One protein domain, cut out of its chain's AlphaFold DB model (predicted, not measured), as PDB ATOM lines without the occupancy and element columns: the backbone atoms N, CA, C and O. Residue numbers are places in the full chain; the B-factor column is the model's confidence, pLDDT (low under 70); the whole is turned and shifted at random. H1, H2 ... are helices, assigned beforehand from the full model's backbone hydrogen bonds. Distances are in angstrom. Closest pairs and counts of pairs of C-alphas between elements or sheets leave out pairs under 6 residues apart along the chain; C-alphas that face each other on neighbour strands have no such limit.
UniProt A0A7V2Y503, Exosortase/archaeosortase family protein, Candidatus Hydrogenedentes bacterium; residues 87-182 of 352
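AT A GLANCE: This is residues 87 to 182 of the 352 residues of the protein "Exosortase/archaeosortase family protein" of Candidatus Hydrogenedentes bacterium (UniProt A0A7V2Y503). A long helical hairpin, H3 folding back into H4, makes the length of a rod, and H2 packs on the first part of H3 while H4 packs on its later part. A long link, residues 106 to 124, joins H2 back to the start of H3, and at the far end residues 154 to 160, of which 160 belongs to H4, stick out where the hairpin turns. The printed part has 96 residues with four named helices, H1, H2, H3 and H4 along the chain, and no named strand, and its class is all helix. It is loose, with a radius of gyration of the C-alphas of 17.1 A, and spans 54 by 26 by 19 A.

HOW THE PARTS SIT: Start at H1, residues 87 to 90, and go on to H2, residues 94 to 105: they are close but not clearly touching, the closest C-alphas being those of Phe 90 and Val 97, 7.9 A apart. Next look at H3, residues 125 to 152, the hub, touching three other helices. H1 and H3 only just touch, with 3 pairs of C-alphas within 8 A; the closest are those of Val 87 and Pro 125, 6.2 A apart. H2 touches residues 127 to 138 of H3 at a steep tilt of 40 degrees, running the same way; their closest C-alphas, of Val 101 and Tyr 131, are 5.7 A apart. H4, residues 160 to 177, touches residues 140 to 151 of H3 at a shallow tilt of 26 degrees, opposite ways, and the two form a hairpin; the C-alphas of Leu 147 and Met 168 are closest, at 6.2 A. H4 is apart from H1 and H2. In H2, H3 and H4 every O i to N i+4 pair is within hydrogen-bond range; H1 is too short for such a pair.

IN THESE COORDINATES: Find C-alpha 87 at (-42.650, -23.362, -17.981), where H1 begins its four residues. H2 runs 17.1 A from C-alpha 94 to C-alpha 105. Find C-alpha 125 at (-45.581, -21.568, -12.770); from there H3 runs 40.7 A to C-alpha 152. H4 covers 25.8 A and ends at C-alpha 177, at (-27.374, -8.925, -3.748).

THE WHOLE: The two C-alphas farthest apart are those of Asn 119 and Glu 158, at 54.2 A, while those of Val 87 and Pro 182, the first and last printed, are 10.9 A apart. The printed part has no cut. The link from H2 to H3, 19 residues, is long, the link from H1 to H2 is tight, and the link from H3 to H4 is short. The mean pLDDT of the printed part is 88.2; look for values under 70 at residues 113 to 119.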
ATOM      1  N   VAL A  87     -42.416 -21.912 -18.133       87.56
ATOM      2  CA  VAL A  87     -42.650 -23.362 -17.981       87.56
ATOM      3  C   VAL A  87     -42.077 -24.194 -19.131       87.56
ATOM      4  O   VAL A  87     -41.429 -25.208 -18.886       87.56
ATOM      5  N   GLU A  88     -42.227 -23.730 -20.372       85.50
ATOM      6  CA  GLU A  88     -41.737 -24.420 -21.576       85.50
ATOM      7  C   GLU A  88     -40.230 -24.730 -21.541       85.50
ATOM      8  O   GLU A  88     -39.790 -25.727 -22.106       85.50
ATOM      9  N   ARG A  89     -39.421 -23.941 -20.815       86.50
ATOM     10  CA  ARG A  89     -37.977 -24.194 -20.650       86.50
ATOM     11  C   ARG A  89     -37.688 -25.521 -19.938       86.50
ATOM     12  O   ARG A  89     -36.590 -26.066 -20.077       86.50
ATOM     13  N   PHE A  90     -38.633 -26.026 -19.154       87.19
ATOM     14  CA  PHE A  90     -38.488 -27.228 -18.331       87.19
ATOM     15  C   PHE A  90     -39.282 -28.423 -18.861       87.19
ATOM     16  O   PHE A  90     -39.340 -29.448 -18.186       87.19
ATOM     17  N   LYS A  91     -39.847 -28.317 -20.069       86.69
ATOM     18  CA  LYS A  91     -40.566 -29.414 -20.716       86.69
ATOM     19  C   LYS A  91     -39.670 -30.653 -20.854       86.69
ATOM     20  O   LYS A  91     -38.533 -30.543 -21.319       86.69
ATOM     21  N   GLY A  92     -40.171 -31.813 -20.438       85.00
ATOM     22  CA  GLY A  92     -39.425 -33.076 -20.397       85.00
ATOM     23  C   GLY A  92     -38.457 -33.211 -19.211       85.00
ATOM     24  O   GLY A  92     -37.659 -34.146 -19.176       85.00
ATOM     25  N   ARG A  93     -38.473 -32.271 -18.257       87.00
ATOM     26  CA  ARG A  93     -37.650 -32.282 -17.032       87.00
ATOM     27  C   ARG A  93     -38.486 -32.111 -15.761       87.00
ATOM     28  O   ARG A  93     -37.965 -31.724 -14.717       87.00
ATOM     29  N   GLU A  94     -39.778 -32.400 -15.834       89.88
ATOM     30  CA  GLU A  94     -40.748 -32.165 -14.767       89.88
ATOM     31  C   GLU A  94     -40.427 -32.992 -13.512       89.88
ATOM     32  O   GLU A  94     -40.414 -32.453 -12.402       89.88
ATOM     33  N   GLY A  95     -40.093 -34.278 -13.685       87.25
ATOM     34  CA  GLY A  95     -39.651 -35.159 -12.598       87.25
ATOM     35  C   GLY A  95     -38.382 -34.653 -11.905       87.25
ATOM     36  O   GLY A  95     -38.345 -34.547 -10.678       87.25
ATOM     37  N   MET A  96     -37.379 -34.230 -12.685       87.94
ATOM     38  CA  MET A  96     -36.121 -33.680 -12.164       87.94
ATOM     39  C   MET A  96     -36.348 -32.419 -11.326       87.94
ATOM     40  O   MET A  96     -35.791 -32.300 -10.234       87.94
ATOM     41  N   VAL A  97     -37.194 -31.498 -11.798       90.81
ATOM     42  CA  VAL A  97     -37.514 -30.250 -11.086       90.81
ATOM     43  C   VAL A  97     -38.121 -30.550  -9.714       90.81
ATOM     44  O   VAL A  97     -37.630 -30.059  -8.695       90.81
ATOM     45  N   ARG A  98     -39.146 -31.411  -9.667       91.62
ATOM     46  CA  ARG A  98     -39.814 -31.803  -8.415       91.62
ATOM     47  C   ARG A  98     -38.866 -32.539  -7.465       91.62
ATOM     48  O   ARG A  98     -38.839 -32.236  -6.272       91.62
ATOM     49  N   ALA A  99     -38.066 -33.468  -7.988       90.44
ATOM     50  CA  ALA A  99     -37.113 -34.241  -7.198       90.44
ATOM     51  C   ALA A  99     -35.993 -33.362  -6.611       90.44
ATOM     52  O   ALA A  99     -35.642 -33.523  -5.443       90.44
ATOM     53  N   SER A 100     -35.493 -32.390  -7.380       92.25
ATOM     54  CA  SER A 100     -34.470 -31.437  -6.926       92.25
ATOM     55  C   SER A 100     -34.981 -30.556  -5.791       92.25
ATOM     56  O   SER A 100     -34.330 -30.447  -4.756       92.25
ATOM     57  N   VAL A 101     -36.193 -30.003  -5.926       93.12
ATOM     58  CA  VAL A 101     -36.831 -29.228  -4.847       93.12
ATOM     59  C   VAL A 101     -36.989 -30.072  -3.583       93.12
ATOM     60  O   VAL A 101     -36.725 -29.588  -2.482       93.12
ATOM     61  N   ALA A 102     -37.401 -31.334  -3.718       91.88
ATOM     62  CA  ALA A 102     -37.543 -32.233  -2.579       91.88
ATOM     63  C   ALA A 102     -36.198 -32.528  -1.891       91.88
ATOM     64  O   ALA A 102     -36.154 -32.550  -0.662       91.88
ATOM     65  N   ALA A 103     -35.117 -32.721  -2.655       91.94
ATOM     66  CA  ALA A 103     -33.767 -32.934  -2.127       91.94
ATOM     67  C   ALA A 103     -33.245 -31.702  -1.371       91.94
ATOM     68  O   ALA A 103     -32.855 -31.808  -0.209       91.94
ATOM     69  N   TRP A 104     -33.357 -30.509  -1.960       92.88
ATOM     70  CA  TRP A 104     -32.912 -29.267  -1.318       92.88
ATOM     71  C   TRP A 104     -33.687 -28.938  -0.043       92.88
ATOM     72  O   TRP A 104     -33.112 -28.417   0.910       92.88
ATOM     73  N   LYS A 105     -34.976 -29.298   0.037       88.31
ATOM     74  CA  LYS A 105     -35.758 -29.186   1.283       88.31
ATOM     75  C   LYS A 105     -35.210 -30.061   2.416       88.31
ATOM     76  O   LYS A 105     -35.438 -29.732   3.577       88.31
ATOM     77  N   ARG A 106     -34.495 -31.144   2.095       89.62
ATOM     78  CA  ARG A 106     -33.792 -32.007   3.060       89.62
ATOM     79  C   ARG A 106     -32.330 -31.600   3.288       89.62
ATOM     80  O   ARG A 106     -31.664 -32.214   4.112       89.62
ATOM     81  N   GLY A 107     -31.833 -30.575   2.592       86.44
ATOM     82  CA  GLY A 107     -30.421 -30.176   2.623       86.44
ATOM     83  C   GLY A 107     -29.496 -31.086   1.807       86.44
ATOM     84  O   GLY A 107     -28.279 -31.006   1.949       86.44
ATOM     85  N   GLU A 108     -30.057 -31.946   0.957       89.00
ATOM     86  CA  GLU A 108     -29.312 -32.846   0.076       89.00
ATOM     87  C   GLU A 108     -28.999 -32.158  -1.262       89.00
ATOM     88  O   GLU A 108     -29.696 -31.231  -1.681       89.00
ATOM     89  N   ASP A 109     -27.961 -32.621  -1.961       88.38
ATOM     90  CA  ASP A 109     -27.707 -32.190  -3.336       88.38
ATOM     91  C   ASP A 109     -28.770 -32.750  -4.300       88.38
ATOM     92  O   ASP A 109     -29.386 -33.791  -4.057       88.38
ATOM     93  N   ALA A 110     -29.001 -32.037  -5.406       85.69
ATOM     94  CA  ALA A 110     -29.979 -32.452  -6.405       85.69
ATOM     95  C   ALA A 110     -29.593 -33.811  -7.021       85.69
ATOM     96  O   ALA A 110     -28.404 -34.071  -7.236       85.69
ATOM     97  N   PRO A 111     -30.576 -34.671  -7.340       81.31
ATOM     98  CA  PRO A 111     -30.299 -35.947  -7.980       81.31
ATOM     99  C   PRO A 111     -29.647 -35.737  -9.352       81.31
ATOM    100  O   PRO A 111     -29.903 -34.744 -10.038       81.31
ATOM    101  N   ALA A 112     -28.825 -36.702  -9.770       74.75
ATOM    102  CA  ALA A 112     -28.280 -36.723 -11.122       74.75
ATOM    103  C   ALA A 112     -29.415 -36.683 -12.160       74.75
ATOM    104  O   ALA A 112     -30.516 -37.185 -11.914       74.75
ATOM    105  N   MET A 113     -29.133 -36.082 -13.320       65.06
ATOM    106  CA  MET A 113     -30.101 -35.929 -14.404       65.06
ATOM    107  C   MET A 113     -30.643 -37.303 -14.810       65.06
ATOM    108  O   MET A 113     -29.946 -38.101 -15.433       65.06
ATOM    109  N   THR A 114     -31.877 -37.588 -14.414       62.16
ATOM    110  CA  THR A 114     -32.593 -38.800 -14.801       62.16
ATOM    111  C   THR A 114     -33.246 -38.591 -16.169       62.16
ATOM    112  O   THR A 114     -33.547 -37.446 -16.532       62.16
ATOM    113  N   PRO A 115     -33.427 -39.661 -16.967       60.47
ATOM    114  CA  PRO A 115     -34.157 -39.581 -18.226       60.47
ATOM    115  C   PRO A 115     -35.550 -38.962 -18.018       60.47
ATOM    116  O   PRO A 115     -36.106 -39.096 -16.928       60.47
ATOM    117  N   PRO A 116     -36.128 -38.301 -19.037       59.41
ATOM    118  CA  PRO A 116     -37.467 -37.730 -18.950       59.41
ATOM    119  C   PRO A 116     -38.475 -38.784 -18.483       59.41
ATOM    120  O   PRO A 116     -38.667 -39.795 -19.161       59.41
ATOM    121  N   ASP A 117     -39.142 -38.546 -17.355       61.78
ATOM    122  CA  ASP A 117     -40.279 -39.374 -16.961       61.78
ATOM    123  C   ASP A 117     -41.417 -39.108 -17.947       61.78
ATOM    124  O   ASP A 117     -42.087 -38.072 -17.881       61.78
ATOM    125  N   ALA A 118     -41.646 -40.058 -18.856       57.72
ATOM    126  CA  ALA A 118     -42.619 -39.973 -19.947       57.72
ATOM    127  C   ALA A 118     -44.084 -39.784 -19.491       57.72
ATOM    128  O   ALA A 118     -44.975 -39.675 -20.330       57.72
ATOM    129  N   ASN A 119     -44.350 -39.744 -18.182       60.50
ATOM    130  CA  ASN A 119     -45.689 -39.677 -17.608       60.50
ATOM    131  C   ASN A 119     -45.794 -38.708 -16.416       60.50
ATOM    132  O   ASN A 119     -46.402 -39.020 -15.394       60.50
ATOM    133  N   THR A 120     -45.169 -37.535 -16.514       74.19
ATOM    134  CA  THR A 120     -45.296 -36.494 -15.485       74.19
ATOM    135  C   THR A 120     -46.166 -35.339 -15.962       74.19
ATOM    136  O   THR A 120     -46.015 -34.830 -17.069       74.19
ATOM    137  N   SER A 121     -47.102 -34.909 -15.108       85.19
ATOM    138  CA  SER A 121     -47.950 -33.749 -15.391       85.19
ATOM    139  C   SER A 121     -47.092 -32.496 -15.613       85.19
ATOM    140  O   SER A 121     -46.132 -32.311 -14.848       85.19
ATOM    141  N   PRO A 122     -47.464 -31.613 -16.568       88.81
ATOM    142  CA  PRO A 122     -46.750 -30.368 -16.831       88.81
ATOM    143  C   PRO A 122     -46.524 -29.548 -15.561       88.81
ATOM    144  O   PRO A 122     -47.366 -29.532 -14.658       88.81
ATOM    145  N   LEU A 123     -45.386 -28.858 -15.490       91.25
ATOM    146  CA  LEU A 123     -45.072 -27.994 -14.355       91.25
ATOM    147  C   LEU A 123     -45.990 -26.771 -14.327       91.25
ATOM    148  O   LEU A 123     -46.253 -26.121 -15.340       91.25
ATOM    149  N   SER A 124     -46.425 -26.405 -13.132       93.94
ATOM    150  CA  SER A 124     -47.073 -25.127 -12.878       93.94
ATOM    151  C   SER A 124     -46.041 -23.989 -12.793       93.94
ATOM    152  O   SER A 124     -44.880 -24.217 -12.441       93.94
ATOM    153  N   PRO A 125     -46.453 -22.721 -13.004       94.44
ATOM    154  CA  PRO A 125     -45.581 -21.568 -12.770       94.44
ATOM    155  C   PRO A 125     -45.018 -21.494 -11.343       94.44
ATOM    156  O   PRO A 125     -43.946 -20.932 -11.141       94.44
ATOM    157  N   TRP A 126     -45.737 -22.054 -10.359       94.94
ATOM    158  CA  TRP A 126     -45.250 -22.135  -8.983       94.94
ATOM    159  C   TRP A 126     -44.096 -23.119  -8.855       94.94
ATOM    160  O   TRP A 126     -43.078 -22.739  -8.305       94.94
ATOM    161  N   GLU A 127     -44.213 -24.331  -9.394       94.50
ATOM    162  CA  GLU A 127     -43.144 -25.332  -9.279       94.50
ATOM    163  C   GLU A 127     -41.851 -24.868  -9.953       94.50
ATOM    164  O   GLU A 127     -40.763 -25.094  -9.427       94.50
ATOM    165  N   VAL A 128     -41.959 -24.167 -11.087       94.38
ATOM    166  CA  VAL A 128     -40.788 -23.592 -11.759       94.38
ATOM    167  C   VAL A 128     -40.136 -22.503 -10.910       94.38
ATOM    168  O   VAL A 128     -38.915 -22.493 -10.750       94.38
ATOM    169  N   TRP A 129     -40.939 -21.595 -10.352       94.75
ATOM    170  CA  TRP A 129     -40.422 -20.525  -9.505       94.75
ATOM    171  C   TRP A 129     -39.847 -21.062  -8.188       94.75
ATOM    172  O   TRP A 129     -38.751 -20.677  -7.789       94.75
ATOM    173  N   GLU A 130     -40.535 -22.009  -7.551       94.12
ATOM    174  CA  GLU A 130     -40.077 -22.695  -6.346       94.12
ATOM    175  C   GLU A 130     -38.737 -23.390  -6.589       94.12
ATOM    176  O   GLU A 130     -37.839 -23.269  -5.760       94.12
ATOM    177  N   TYR A 131     -38.567 -24.052  -7.736       93.38
ATOM    178  CA  TYR A 131     -37.297 -24.650  -8.133       93.38
ATOM    179  C   TYR A 131     -36.175 -23.621  -8.250       93.38
ATOM    180  O   TYR A 131     -35.124 -23.802  -7.644       93.38
ATOM    181  N   GLN A 132     -36.399 -22.518  -8.966       92.75
ATOM    182  CA  GLN A 132     -35.389 -21.467  -9.128       92.75
ATOM    183  C   GLN A 132     -35.006 -20.832  -7.783       92.75
ATOM    184  O   GLN A 132     -33.823 -20.667  -7.480       92.75
ATOM    185  N   ALA A 133     -36.001 -20.523  -6.950       92.62
ATOM    186  CA  ALA A 133     -35.783 -19.928  -5.639       92.62
ATOM    187  C   ALA A 133     -35.097 -20.905  -4.665       92.62
ATOM    188  O   ALA A 133     -34.203 -20.513  -3.911       92.62
ATOM    189  N   ALA A 134     -35.482 -22.186  -4.684       92.69
ATOM    190  CA  ALA A 134     -34.853 -23.229  -3.879       92.69
ATOM    191  C   ALA A 134     -33.407 -23.494  -4.310       92.69
ATOM    192  O   ALA A 134     -32.547 -23.611  -3.438       92.69
ATOM    193  N   GLN A 135     -33.129 -23.506  -5.618       91.75
ATOM    194  CA  GLN A 135     -31.783 -23.681  -6.153       91.75
ATOM    195  C   GLN A 135     -30.835 -22.605  -5.616       91.75
ATOM    196  O   GLN A 135     -29.800 -22.939  -5.040       91.75
ATOM    197  N   LEU A 136     -31.200 -21.321  -5.727       89.81
ATOM    198  CA  LEU A 136     -30.329 -20.246  -5.239       89.81
ATOM    199  C   LEU A 136     -30.112 -20.338  -3.725       89.81
ATOM    200  O   LEU A 136     -28.993 -20.156  -3.246       89.81
ATOM    201  N   ARG A 137     -31.172 -20.624  -2.952       90.25
ATOM    202  CA  ARG A 137     -31.050 -20.795  -1.497       90.25
ATOM    203  C   ARG A 137     -30.088 -21.925  -1.149       90.25
ATOM    204  O   ARG A 137     -29.254 -21.736  -0.268       90.25
ATOM    205  N   HIS A 138     -30.187 -23.059  -1.841       92.00
ATOM    206  CA  HIS A 138     -29.286 -24.194  -1.652       92.00
ATOM    207  C   HIS A 138     -27.840 -23.820  -1.978       92.00
ATOM    208  O   HIS A 138     -26.959 -23.995  -1.141       92.00
ATOM    209  N   GLU A 139     -27.594 -23.233  -3.152       91.56
ATOM    210  CA  GLU A 139     -26.252 -22.824  -3.584       91.56
ATOM    211  C   GLU A 139     -25.625 -21.797  -2.632       91.56
ATOM    212  O   GLU A 139     -24.450 -21.909  -2.283       91.56
ATOM    213  N   ARG A 140     -26.415 -20.831  -2.156       91.62
ATOM    214  CA  ARG A 140     -25.970 -19.841  -1.172       91.62
ATOM    215  C   ARG A 140     -25.616 -20.493   0.160       91.62
ATOM    216  O   ARG A 140     -24.540 -20.227   0.682       91.62
ATOM    217  N   ASN A 141     -26.498 -21.332   0.705       91.62
ATOM    218  CA  ASN A 141     -26.262 -22.004   1.984       91.62
ATOM    219  C   ASN A 141     -25.027 -22.922   1.898       91.62
ATOM    220  O   ASN A 141     -24.229 -22.981   2.829       91.62
ATOM    221  N   LYS A 142     -24.830 -23.592   0.754       92.94
ATOM    222  CA  LYS A 142     -23.644 -24.408   0.475       92.94
ATOM    223  C   LYS A 142     -22.370 -23.563   0.440       92.94
ATOM    224  O   LYS A 142     -21.383 -23.947   1.057       92.94
ATOM    225  N   LEU A 143     -22.388 -22.415  -0.241       94.62
ATOM    226  CA  LEU A 143     -21.242 -21.503  -0.291       94.62
ATOM    227  C   LEU A 143     -20.923 -20.899   1.085       94.62
ATOM    228  O   LEU A 143     -19.753 -20.752   1.423       94.62
ATOM    229  N   GLU A 144     -21.942 -20.577   1.881       94.69
ATOM    230  CA  GLU A 144     -21.785 -20.083   3.254       94.69
ATOM    231  C   GLU A 144     -21.128 -21.147   4.147       94.69
ATOM    232  O   GLU A 144     -20.099 -20.874   4.755       94.69
ATOM    233  N   ALA A 145     -21.601 -22.397   4.098       94.06
ATOM    234  CA  ALA A 145     -20.972 -23.511   4.812       94.06
ATOM    235  C   ALA A 145     -19.525 -23.779   4.351       94.06
ATOM    236  O   ALA A 145     -18.646 -24.062   5.165       94.06
ATOM    237  N   GLN A 146     -19.249 -23.673   3.046       94.25
ATOM    238  CA  GLN A 146     -17.889 -23.793   2.515       94.25
ATOM    239  C   GLN A 146     -16.988 -22.647   2.991       94.25
ATOM    240  O   GLN A 146     -15.810 -22.877   3.258       94.25
ATOM    241  N   LEU A 147     -17.519 -21.425   3.069       95.69
ATOM    242  CA  LEU A 147     -16.792 -20.258   3.560       95.69
ATOM    243  C   LEU A 147     -16.452 -20.426   5.042       95.69
ATOM    244  O   LEU A 147     -15.306 -20.202   5.419       95.69
ATOM    245  N   ASP A 148     -17.405 -20.874   5.858       95.44
ATOM    246  CA  ASP A 148     -17.181 -21.146   7.279       95.44
ATOM    247  C   ASP A 148     -16.119 -22.233   7.480       95.44
ATOM    248  O   ASP A 148     -15.197 -22.065   8.281       95.44
ATOM    249  N   ALA A 149     -16.179 -23.309   6.688       93.94
ATOM    250  CA  ALA A 149     -15.162 -24.357   6.697       93.94
ATOM    251  C   ALA A 149     -13.778 -23.831   6.274       93.94
ATOM    252  O   ALA A 149     -12.780 -24.170   6.903       93.94
ATOM    253  N   ALA A 150     -13.702 -22.975   5.250       92.12
ATOM    254  CA  ALA A 150     -12.446 -22.368   4.801       92.12
ATOM    255  C   ALA A 150     -11.865 -21.380   5.828       92.12
ATOM    256  O   ALA A 150     -10.649 -21.281   5.973       92.12
ATOM    257  N   ILE A 151     -12.719 -20.659   6.561       92.88
ATOM    258  CA  ILE A 151     -12.300 -19.789   7.665       92.88
ATOM    259  C   ILE A 151     -11.754 -20.632   8.824       92.88
ATOM    260  O   ILE A 151     -10.720 -20.277   9.394       92.88
ATOM    261  N   ALA A 152     -12.420 -21.739   9.160       92.56
ATOM    262  CA  ALA A 152     -12.010 -22.635  10.238       92.56
ATOM    263  C   ALA A 152     -10.734 -23.430   9.914       92.56
ATOM    264  O   ALA A 152      -9.964 -23.750  10.818       92.56
ATOM    265  N   ASP A 153     -10.489 -23.729   8.638       90.12
ATOM    266  CA  ASP A 153      -9.287 -24.420   8.182       90.12
ATOM    267  C   ASP A 153      -8.046 -23.519   8.317       90.12
ATOM    268  O   ASP A 153      -7.844 -22.577   7.549       90.12
ATOM    269  N   THR A 154      -7.200 -23.809   9.307       87.25
ATOM    270  CA  THR A 154      -5.917 -23.125   9.545       87.25
ATOM    271  C   THR A 154      -4.721 -23.862   8.935       87.25
ATOM    272  O   THR A 154      -3.585 -23.480   9.202       87.25
ATOM    273  N   THR A 155      -4.937 -24.938   8.169       90.12
ATOM    274  CA  THR A 155      -3.848 -25.774   7.625       90.12
ATOM    275  C   THR A 155      -3.239 -25.211   6.339       90.12
ATOM    276  O   THR A 155      -2.113 -25.554   5.989       90.12
ATOM    277  N   GLN A 156      -3.958 -24.326   5.644       82.94
ATOM    278  CA  GLN A 156      -3.516 -23.710   4.391       82.94
ATOM    279  C   GLN A 156      -2.567 -22.531   4.640       82.94
ATOM    280  O   GLN A 156      -2.771 -21.737   5.560       82.94
ATOM    281  N   ALA A 157      -1.548 -22.395   3.788       85.50
ATOM    282  CA  ALA A 157      -0.571 -21.315   3.866       85.50
ATOM    283  C   ALA A 157      -1.146 -19.967   3.386       85.50
ATOM    284  O   ALA A 157      -1.973 -19.897   2.473       85.50
ATOM    285  N   GLU A 158      -0.668 -18.872   3.980       88.94
ATOM    286  CA  GLU A 158      -0.874 -17.524   3.439       88.94
ATOM    287  C   GLU A 158       0.087 -17.287   2.259       88.94
ATOM    288  O   GLU A 158       1.228 -17.754   2.315       88.94
ATOM    289  N   PRO A 159      -0.318 -16.567   1.193       90.19
ATOM    290  CA  PRO A 159      -1.540 -15.758   1.055       90.19
ATOM    291  C   PRO A 159      -2.734 -16.476   0.393       90.19
ATOM    292  O   PRO A 159      -3.790 -15.875   0.200       90.19
ATOM    293  N   GLU A 160      -2.591 -17.743  -0.003       88.25
ATOM    294  CA  GLU A 160      -3.617 -18.459  -0.780       88.25
ATOM    295  C   GLU A 160      -4.935 -18.603  -0.010       88.25
ATOM    296  O   GLU A 160      -6.021 -18.418  -0.569       88.25
ATOM    297  N   ARG A 161      -4.842 -18.855   1.301       89.25
ATOM    298  CA  ARG A 161      -5.997 -18.954   2.198       89.25
ATOM    299  C   ARG A 161      -6.821 -17.666   2.232       89.25
ATOM    300  O   ARG A 161      -8.035 -17.706   2.014       89.25
ATOM    301  N   SER A 162      -6.188 -16.521   2.492       91.44
ATOM    302  CA  SER A 162      -6.884 -15.230   2.556       91.44
ATOM    303  C   SER A 162      -7.469 -14.815   1.204       91.44
ATOM    304  O   SER A 162      -8.600 -14.323   1.166       91.44
ATOM    305  N   ALA A 163      -6.769 -15.091   0.098       92.75
ATOM    306  CA  ALA A 163      -7.284 -14.863  -1.251       92.75
ATOM    307  C   ALA A 163      -8.551 -15.689  -1.532       92.75
ATOM    308  O   ALA A 163      -9.562 -15.138  -1.972       92.75
ATOM    309  N   ARG A 164      -8.541 -16.989  -1.207       92.00
ATOM    310  CA  ARG A 164      -9.698 -17.884  -1.371       92.00
ATOM    311  C   ARG A 164     -10.896 -17.446  -0.525       92.00
ATOM    312  O   ARG A 164     -12.012 -17.383  -1.033       92.00
ATOM    313  N   ILE A 165     -10.680 -17.111   0.749       94.94
ATOM    314  CA  ILE A 165     -11.738 -16.593   1.636       94.94
ATOM    315  C   ILE A 165     -12.307 -15.282   1.077       94.94
ATOM    316  O   ILE A 165     -13.522 -15.076   1.105       94.94
ATOM    317  N   GLY A 166     -11.445 -14.399   0.563       95.50
ATOM    318  CA  GLY A 166     -11.841 -13.155  -0.090       95.50
ATOM    319  C   GLY A 166     -12.752 -13.389  -1.294       95.50
ATOM    320  O   GLY A 166     -13.834 -12.803  -1.358       95.50
ATOM    321  N   ASP A 167     -12.368 -14.292  -2.199       95.50
ATOM    322  CA  ASP A 167     -13.168 -14.660  -3.373       95.50
ATOM    323  C   ASP A 167     -14.537 -15.236  -2.978       95.50
ATOM    324  O   ASP A 167     -15.582 -14.776  -3.442       95.50
ATOM    325  N   MET A 168     -14.560 -16.171  -2.023       95.62
ATOM    326  CA  MET A 168     -15.803 -16.772  -1.530       95.62
ATOM    327  C   MET A 168     -16.730 -15.741  -0.874       95.62
ATOM    328  O   MET A 168     -17.939 -15.770  -1.108       95.62
ATOM    329  N   ARG A 169     -16.185 -14.791  -0.099       96.50
ATOM    330  CA  ARG A 169     -16.954 -13.672   0.477       96.50
ATOM    331  C   ARG A 169     -17.538 -12.773  -0.602       96.50
ATOM    332  O   ARG A 169     -18.712 -12.416  -0.511       96.50
ATOM    333  N   MET A 170     -16.749 -12.431  -1.618       95.31
ATOM    334  CA  MET A 170     -17.210 -11.617  -2.743       95.31
ATOM    335  C   MET A 170     -18.330 -12.318  -3.508       95.31
ATOM    336  O   MET A 170     -19.371 -11.712  -3.766       95.31
ATOM    337  N   ARG A 171     -18.174 -13.613  -3.796       94.12
ATOM    338  CA  ARG A 171     -19.208 -14.419  -4.452       94.12
ATOM    339  C   ARG A 171     -20.479 -14.518  -3.608       94.12
ATOM    340  O   ARG A 171     -21.575 -14.344  -4.136       94.12
ATOM    341  N   LEU A 172     -20.354 -14.735  -2.297       93.94
ATOM    342  CA  LEU A 172     -21.499 -14.780  -1.386       93.94
ATOM    343  C   LEU A 172     -22.217 -13.424  -1.315       93.94
ATOM    344  O   LEU A 172     -23.445 -13.385  -1.326       93.94
ATOM    345  N   MET A 173     -21.472 -12.317  -1.285       92.31
ATOM    346  CA  MET A 173     -22.031 -10.964  -1.334       92.31
ATOM    347  C   MET A 173     -22.799 -10.725  -2.641       92.31
ATOM    348  O   MET A 173     -23.933 -10.254  -2.591       92.31
ATOM    349  N   GLN A 174     -22.235 -11.116  -3.790       90.81
ATOM    350  CA  GLN A 174     -22.902 -11.020  -5.094       90.81
ATOM    351  C   GLN A 174     -24.195 -11.846  -5.144       90.81
ATOM    352  O   GLN A 174     -25.227 -11.343  -5.586       90.81
ATOM    353  N   MET A 175     -24.172 -13.085  -4.638       89.88
ATOM    354  CA  MET A 175     -25.370 -13.930  -4.555       89.88
ATOM    355  C   MET A 175     -26.422 -13.348  -3.601       89.88
ATOM    356  O   MET A 175     -27.612 -13.417  -3.892       89.88
ATOM    357  N   LYS A 176     -26.009 -12.744  -2.474       86.75
ATOM    358  CA  LYS A 176     -26.925 -12.072  -1.536       86.75
ATOM    359  C   LYS A 176     -27.543 -10.800  -2.135       86.75
ATOM    360  O   LYS A 176     -28.671 -10.482  -1.776       86.75
ATOM    361  N   SER A 177     -26.850 -10.111  -3.048       84.62
ATOM    362  CA  SER A 177     -27.374  -8.925  -3.748       84.62
ATOM    363  C   SER A 177     -28.237  -9.235  -4.973       84.62
ATOM    364  O   SER A 177     -28.891  -8.337  -5.495       84.62
ATOM    365  N   GLN A 178     -28.227 -10.475  -5.470       80.94
ATOM    366  CA  GLN A 178     -29.073 -10.863  -6.593       80.94
ATOM    367  C   GLN A 178     -30.530 -10.929  -6.146       80.94
ATOM    368  O   GLN A 178     -30.973 -11.879  -5.499       80.94
ATOM    369  N   GLU A 179     -31.292  -9.909  -6.523       79.94
ATOM    370  CA  GLU A 179     -32.738  -9.965  -6.420       79.94
ATOM    371  C   GLU A 179     -33.289 -10.911  -7.482       79.94
ATOM    372  O   GLU A 179     -32.956 -10.828  -8.665       79.94
ATOM    373  N   MET A 180     -34.147 -11.826  -7.050       81.75
ATOM    374  CA  MET A 180     -34.805 -12.768  -7.937       81.75
ATOM    375  C   MET A 180     -36.308 -12.578  -7.889       81.75
ATOM    376  O   MET A 180     -36.874 -12.076  -6.917       81.75
ATOM    377  N   GLY A 181     -36.951 -13.043  -8.946       91.25
ATOM    378  CA  GLY A 181     -38.388 -13.031  -9.054       91.25
ATOM    379  C   GLY A 181     -38.873 -13.981 -10.136       91.25
ATOM    380  O   GLY A 181     -38.097 -14.358 -11.021       91.25
ATOM    381  N   PRO A 182     -40.165 -14.326 -10.117       94.50
ATOM    382  CA  PRO A 182     -40.784 -15.042 -11.217       94.50
ATOM    383  C   PRO A 182     -40.663 -14.219 -12.506       94.50
ATOM    384  O   PRO A 182     -40.948 -13.017 -12.535       94.50
TER     385      PRO A 182